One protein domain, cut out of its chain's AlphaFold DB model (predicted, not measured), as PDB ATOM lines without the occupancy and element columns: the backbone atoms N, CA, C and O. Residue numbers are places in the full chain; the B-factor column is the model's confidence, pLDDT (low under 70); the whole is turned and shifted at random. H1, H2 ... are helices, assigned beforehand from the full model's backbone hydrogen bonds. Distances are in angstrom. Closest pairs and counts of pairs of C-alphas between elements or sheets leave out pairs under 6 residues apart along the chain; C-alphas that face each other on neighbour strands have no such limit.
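AT A GLANCE: This is residues 53 to 104 of the 104 residues of the protein "Negative regulator of flagellin synthesis" of Heliobacillus mobilis (UniProt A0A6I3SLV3). What shape do these atoms make? It is an open hook of three separate helices: H1 and H2 follow each other to make the long shank, then residues 86 to 92 lead away from H2 and the chain folds back into H3. Nothing packs between the helices, and no helix touches another. What is it made of? The printed part has 52 residues with three named helices, H1, H2, H3 in chain order, and no named strand; the class is all helix. It is extended, with a radius of gyration of the C-alphas of 17.4 A and spans of 49 by 27 by 15 A.

HOW THE PARTS SIT: Does H1, residues 54 to 67, touch H2, residues 74 to 85? They are apart, with a short link of 6 residues. Where does H3, residues 93 to 101, stand? It is apart from H1 and from H2, and a short link of 7 residues joins it to H2. Which residues stand free? Residues 53 to 78, 82 to 87 and 90 to 104 do. Are the helix backbones well formed? In H1, H2 and H3 every O i to N i+4 pair is within hydrogen-bond range.

IN THESE COORDINATES: Where does H1 begin? C-alpha 54 is at (-4.927, 40.888, 93.338), and H1 is 20.2 A long from first to last C-alpha. How long is H2? It measures 16.2 A from C-alpha 74 at (-34.126, 25.311, 89.876) to C-alpha 85. Where does H3 end? It ends at C-alpha 101, (-27.695, 29.054, 63.655), after 12.4 A.

THE WHOLE: How large is it? The two C-alphas farthest apart, of Ser 53 and Gly 87, are 50.3 A apart. Is it unbroken? The printed part has no cut and ends at the chain's last residue, 104. Where is confidence low? Residues 103 to 104 are under 70; the mean pLDDT of the printed part is 91.5.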
ATOM      1  N   SER A  53      -1.062  37.911  93.089       87.56
ATOM      2  CA  SER A  53      -1.592  39.166  92.547       87.56
ATOM      3  C   SER A  53      -3.068  39.329  92.924       87.56
ATOM      4  O   SER A  53      -3.802  38.347  93.065       87.56
ATOM      5  N   GLU A  54      -3.518  40.574  93.064       83.25
ATOM      6  CA  GLU A  54      -4.927  40.888  93.338       83.25
ATOM      7  C   GLU A  54      -5.863  40.277  92.279       83.25
ATOM      8  O   GLU A  54      -6.890  39.687  92.607       83.25
ATOM      9  N   GLU A  55      -5.457  40.313  91.008       83.81
ATOM     10  CA  GLU A  55      -6.198  39.708  89.898       83.81
ATOM     11  C   GLU A  55      -6.320  38.183  90.035       83.81
ATOM     12  O   GLU A  55      -7.403  37.624  89.853       83.81
ATOM     13  N   ALA A  56      -5.244  37.493  90.425       86.50
ATOM     14  CA  ALA A  56      -5.284  36.048  90.615       86.50
ATOM     15  C   ALA A  56      -6.141  35.650  91.829       86.50
ATOM     16  O   ALA A  56      -6.831  34.628  91.785       86.50
ATOM     17  N   ARG A  57      -6.165  36.471  92.888       85.94
ATOM     18  CA  ARG A  57      -7.071  36.276  94.032       85.94
ATOM     19  C   ARG A  57      -8.534  36.419  93.611       85.94
ATOM     20  O   ARG A  57      -9.361  35.589  93.996       85.94
ATOM     21  N   LEU A  58      -8.842  37.435  92.804       89.50
ATOM     22  CA  LEU A  58     -10.184  37.660  92.270       89.50
ATOM     23  C   LEU A  58     -10.630  36.497  91.374       89.50
ATOM     24  O   LEU A  58     -11.724  35.963  91.562       89.50
ATOM     25  N   LEU A  59      -9.764  36.057  90.457       92.19
ATOM     26  CA  LEU A  59     -10.036  34.922  89.577       92.19
ATOM     27  C   LEU A  59     -10.279  33.635  90.374       92.19
ATOM     28  O   LEU A  59     -11.234  32.916  90.093       92.19
ATOM     29  N   GLN A  60      -9.468  33.358  91.399       89.56
ATOM     30  CA  GLN A  60      -9.666  32.193  92.265       89.56
ATOM     31  C   GLN A  60     -11.031  32.237  92.969       89.56
ATOM     32  O   GLN A  60     -11.704  31.210  93.065       89.56
ATOM     33  N   GLY A  61     -11.442  33.413  93.453       91.44
ATOM     34  CA  GLY A  61     -12.768  33.614  94.036       91.44
ATOM     35  C   GLY A  61     -13.890  33.351  93.030       91.44
ATOM     36  O   GLY A  61     -14.823  32.611  93.337       91.44
ATOM     37  N   ALA A  62     -13.766  33.883  91.812       93.19
ATOM     38  CA  ALA A  62     -14.738  33.671  90.741       93.19
ATOM     39  C   ALA A  62     -14.838  32.194  90.321       93.19
ATOM     40  O   ALA A  62     -15.939  31.675  90.164       93.19
ATOM     41  N   MET A  63     -13.706  31.495  90.196       93.44
ATOM     42  CA  MET A  63     -13.678  30.068  89.853       93.44
ATOM     43  C   MET A  63     -14.362  29.213  90.920       93.44
ATOM     44  O   MET A  63     -15.153  28.340  90.575       93.44
ATOM     45  N   LYS A  64     -14.115  29.493  92.208       92.94
ATOM     46  CA  LYS A  64     -14.822  28.820  93.309       92.94
ATOM     47  C   LYS A  64     -16.324  29.072  93.244       92.94
ATOM     48  O   LYS A  64     -17.095  28.125  93.288       92.94
ATOM     49  N   ALA A  65     -16.728  30.326  93.044       91.25
ATOM     50  CA  ALA A  65     -18.138  30.680  92.944       91.25
ATOM     51  C   ALA A  65     -18.845  29.954  91.790       91.25
ATOM     52  O   ALA A  65     -19.982  29.538  91.967       91.25
ATOM     53  N   ILE A  66     -18.182  29.774  90.640       91.06
ATOM     54  CA  ILE A  66     -18.707  28.996  89.504       91.06
ATOM     55  C   ILE A  66     -18.837  27.512  89.864       91.06
ATOM     56  O   ILE A  66     -19.808  26.870  89.479       91.06
ATOM     57  N   GLN A  67     -17.860  26.972  90.588       90.75
ATOM     58  CA  GLN A  67     -17.809  25.562  90.967       90.75
ATOM     59  C   GLN A  67     -18.867  25.195  92.019       90.75
ATOM     60  O   GLN A  67     -19.365  24.073  92.013       90.75
ATOM     61  N   ASP A  68     -19.245  26.156  92.860       92.56
ATOM     62  CA  ASP A  68     -20.317  26.020  93.850       92.56
ATOM     63  C   ASP A  68     -21.725  26.184  93.236       92.56
ATOM     64  O   ASP A  68     -22.729  25.960  93.919       92.56
ATOM     65  N   VAL A  69     -21.839  26.578  91.957       91.19
ATOM     66  CA  VAL A  69     -23.142  26.692  91.286       91.19
ATOM     67  C   VAL A  69     -23.738  25.294  91.106       91.19
ATOM     68  O   VAL A  69     -23.072  24.410  90.566       91.19
ATOM     69  N   PRO A  70     -25.010  25.076  91.491       92.94
ATOM     70  CA  PRO A  70     -25.665  23.801  91.254       92.94
ATOM     71  C   PRO A  70     -25.769  23.518  89.753       92.94
ATOM     72  O   PRO A  70     -26.057  24.416  88.959       92.94
ATOM     73  N   GLU A  71     -25.621  22.246  89.383       91.81
ATOM     74  CA  GLU A  71     -25.758  21.785  87.994       91.81
ATOM     75  C   GLU A  71     -27.092  22.232  87.378       91.81
ATOM     76  O   GLU A  71     -27.153  22.683  86.234       91.81
ATOM     77  N   ILE A  72     -28.163  22.182  88.175       94.81
ATOM     78  CA  ILE A  72     -29.492  22.634  87.780       94.81
ATOM     79  C   ILE A  72     -29.876  23.858  88.603       94.81
ATOM     80  O   ILE A  72     -30.043  23.803  89.822       94.81
ATOM     81  N   ARG A  73     -30.113  24.967  87.904       95.69
ATOM     82  CA  ARG A  73     -30.690  26.179  88.489       95.69
ATOM     83  C   ARG A  73     -32.207  26.094  88.546       95.69
ATOM     84  O   ARG A  73     -32.904  26.487  87.606       95.69
ATOM     85  N   MET A  74     -32.700  25.546  89.653       96.31
ATOM     86  CA  MET A  74     -34.126  25.311  89.876       96.31
ATOM     87  C   MET A  74     -34.962  26.595  89.784       96.31
ATOM     88  O   MET A  74     -36.076  26.563  89.272       96.31
ATOM     89  N   ASP A  75     -34.409  27.737  90.195       95.19
ATOM     90  CA  ASP A  75     -35.040  29.055  90.080       95.19
ATOM     91  C   ASP A  75     -35.458  29.376  88.634       95.19
ATOM     92  O   ASP A  75     -36.588  29.797  88.383       95.19
ATOM     93  N   LYS A  76     -34.583  29.095  87.662       95.88
ATOM     94  CA  LYS A  76     -34.870  29.322  86.240       95.88
ATOM     95  C   LYS A  76     -35.866  28.329  85.678       95.88
ATOM     96  O   LYS A  76     -36.713  28.705  84.874       95.88
ATOM     97  N   VAL A  77     -35.762  27.073  86.098       96.56
ATOM     98  CA  VAL A  77     -36.693  26.021  85.681       96.56
ATOM     99  C   VAL A  77     -38.108  26.366  86.138       96.56
ATOM    100  O   VAL A  77     -39.030  26.349  85.326       96.56
ATOM    101  N   LEU A  78     -38.274  26.746  87.406       97.44
ATOM    102  CA  LEU A  78     -39.565  27.147  87.963       97.44
ATOM    103  C   LEU A  78     -40.124  28.393  87.274       97.44
ATOM    104  O   LEU A  78     -41.309  28.432  86.960       97.44
ATOM    105  N   HIS A  79     -39.276  29.380  86.979       96.31
ATOM    106  CA  HIS A  79     -39.700  30.574  86.251       96.31
ATOM    107  C   HIS A  79     -40.268  30.243  84.861       96.31
ATOM    108  O   HIS A  79     -41.338  30.731  84.497       96.31
ATOM    109  N   VAL A  80     -39.585  29.382  84.099       96.06
ATOM    110  CA  VAL A  80     -40.056  28.953  82.772       96.06
ATOM    111  C   VAL A  80     -41.327  28.110  82.885       96.06
ATOM    112  O   VAL A  80     -42.263  28.328  82.121       96.06
ATOM    113  N   GLN A  81     -41.397  27.184  83.847       96.50
ATOM    114  CA  GLN A  81     -42.607  26.388  84.087       96.50
ATOM    115  C   GLN A  81     -43.818  27.269  84.389       96.50
ATOM    116  O   GLN A  81     -44.895  27.038  83.841       96.50
ATOM    117  N   GLU A  82     -43.642  28.296  85.218       97.44
ATOM    118  CA  GLU A  82     -44.722  29.221  85.540       97.44
ATOM    119  C   GLU A  82     -45.154  30.024  84.312       97.44
ATOM    120  O   GLU A  82     -46.345  30.085  84.028       97.44
ATOM    121  N   ALA A  83     -44.207  30.551  83.528       96.50
ATOM    122  CA  ALA A  83     -44.516  31.277  82.295       96.50
ATOM    123  C   ALA A  83     -45.265  30.411  81.263       96.50
ATOM    124  O   ALA A  83     -46.126  30.908  80.534       96.50
ATOM    125  N   LEU A  84     -44.955  29.112  81.201       95.56
ATOM    126  CA  LEU A  84     -45.695  28.149  80.384       95.56
ATOM    127  C   LEU A  84     -47.112  27.933  80.930       95.56
ATOM    128  O   LEU A  84     -48.071  27.940  80.160       95.56
ATOM    129  N   ARG A  85     -47.261  27.782  82.253       95.88
ATOM    130  CA  ARG A  85     -48.556  27.573  82.920       95.88
ATOM    131  C   ARG A  85     -49.495  28.769  82.757       95.88
ATOM    132  O   ARG A  85     -50.695  28.582  82.565       95.88
ATOM    133  N   THR A  86     -48.969  29.985  82.851       97.12
ATOM    134  CA  THR A  86     -49.730  31.235  82.691       97.12
ATOM    135  C   THR A  86     -49.947  31.616  81.228       97.12
ATOM    136  O   THR A  86     -50.676  32.569  80.958       97.12
ATOM    137  N   GLY A  87     -49.320  30.905  80.285       94.31
ATOM    138  CA  GLY A  87     -49.375  31.223  78.859       94.31
ATOM    139  C   GLY A  87     -48.641  32.514  78.484       94.31
ATOM    140  O   GLY A  87     -48.856  33.043  77.399       94.31
ATOM    141  N   THR A  88     -47.784  33.040  79.364       94.31
ATOM    142  CA  THR A  88     -46.997  34.259  79.106       94.31
ATOM    143  C   THR A  88     -45.651  33.964  78.448       94.31
ATOM    144  O   THR A  88     -44.898  34.885  78.141       94.31
ATOM    145  N   TYR A  89     -45.320  32.690  78.244       93.38
ATOM    146  CA  TYR A  89     -44.138  32.282  77.501       93.38
ATOM    147  C   TYR A  89     -44.379  32.431  75.993       93.38
ATOM    148  O   TYR A  89     -45.060  31.611  75.379       93.38
ATOM    149  N   SER A  90     -43.813  33.483  75.400       93.56
ATOM    150  CA  SER A  90     -43.897  33.769  73.966       93.56
ATOM    151  C   SER A  90     -42.494  33.938  73.396       93.56
ATOM    152  O   SER A  90     -41.744  34.783  73.873       93.56
ATOM    153  N   ILE A  91     -42.162  33.150  72.373       92.50
ATOM    154  CA  ILE A  91     -40.894  33.219  71.637       92.50
ATOM    155  C   ILE A  91     -41.214  33.387  70.155       92.50
ATOM    156  O   ILE A  91     -42.066  32.681  69.610       92.50
ATOM    157  N   SER A  92     -40.534  34.322  69.506       94.56
ATOM    158  CA  SER A  92     -40.639  34.556  68.068       94.56
ATOM    159  C   SER A  92     -39.854  33.522  67.250       94.56
ATOM    160  O   SER A  92     -38.883  32.921  67.708       94.56
ATOM    161  N   GLY A  93     -40.245  33.331  65.987       93.44
ATOM    162  CA  GLY A  93     -39.503  32.456  65.070       93.44
ATOM    163  C   GLY A  93     -38.058  32.916  64.826       93.44
ATOM    164  O   GLY A  93     -37.182  32.081  64.618       93.44
ATOM    165  N   GLU A  94     -37.799  34.224  64.906       93.38
ATOM    166  CA  GLU A  94     -36.459  34.810  64.792       93.38
ATOM    167  C   GLU A  94     -35.560  34.401  65.965       93.38
ATOM    168  O   GLU A  94     -34.450  33.924  65.743       93.38
ATOM    169  N   GLU A  95     -36.061  34.486  67.202       91.94
ATOM    170  CA  GLU A  95     -35.322  34.058  68.398       91.94
ATOM    171  C   GLU A  95     -34.959  32.569  68.342       91.94
ATOM    172  O   GLU A  95     -33.866  32.171  68.747       91.94
ATOM    173  N   ILE A  96     -35.850  31.730  67.801       92.81
ATOM    174  CA  ILE A  96     -35.565  30.303  67.597       92.81
ATOM    175  C   ILE A  96     -34.452  30.128  66.557       92.81
ATOM    176  O   ILE A  96     -33.500  29.378  66.793       92.81
ATOM    177  N   ALA A  97     -34.547  30.825  65.422       94.06
ATOM    178  CA  ALA A  97     -33.558  30.748  64.350       94.06
ATOM    179  C   ALA A  97     -32.166  31.226  64.803       94.06
ATOM    180  O   ALA A  97     -31.170  30.568  64.494       94.06
ATOM    181  N   GLU A  98     -32.087  32.301  65.596       93.62
ATOM    182  CA  GLU A  98     -30.836  32.801  66.184       93.62
ATOM    183  C   GLU A  98     -30.140  31.709  67.014       93.62
ATOM    184  O   GLU A  98     -28.936  31.474  66.860       93.62
ATOM    185  N   LYS A  99     -30.903  30.980  67.846       93.31
ATOM    186  CA  LYS A  99     -30.368  29.876  68.662       93.31
ATOM    187  C   LYS A  99     -29.971  28.650  67.846       93.31
ATOM    188  O   LYS A  99     -29.031  27.966  68.239       93.31
ATOM    189  N   MET A 100     -30.637  28.378  66.724       91.88
ATOM    190  CA  MET A 100     -30.295  27.253  65.842       91.88
ATOM    191  C   MET A 100     -29.019  27.495  65.037       91.88
ATOM    192  O   MET A 100     -28.194  26.595  64.908       91.88
ATOM    193  N   ILE A 101     -28.855  28.701  64.488       93.12
ATOM    194  CA  ILE A 101     -27.695  29.054  63.655       93.12
ATOM    195  C   ILE A 101     -26.462  29.333  64.534       93.12
ATOM    196  O   ILE A 101     -25.342  29.411  64.036       93.12
ATOM    197  N   GLY A 102     -26.646  29.468  65.851       82.94
ATOM    198  CA  GLY A 102     -25.566  29.830  66.767       82.94
ATOM    199  C   GLY A 102     -25.056  31.244  66.502       82.94
ATOM    200  O   GLY A 102     -23.903  31.549  66.786       82.94
ATOM    201  N   SER A 103     -25.902  32.111  65.936       64.88
ATOM    202  CA  SER A 103     -25.576  33.522  65.721       64.88
ATOM    203  C   SER A 103     -25.724  34.301  67.029       64.88
ATOM    204  O   SER A 103     -26.483  35.258  67.079       64.88
ATOM    205  N   LYS A 104     -25.030  33.854  68.087       55.91
ATOM    206  CA  LYS A 104     -24.598  34.631  69.258       55.91
ATOM    207  C   LYS A 104     -23.658  33.821  70.143       55.91
ATOM    208  O   LYS A 104     -24.057  32.702  70.536       55.91
TER     209      LYS A 104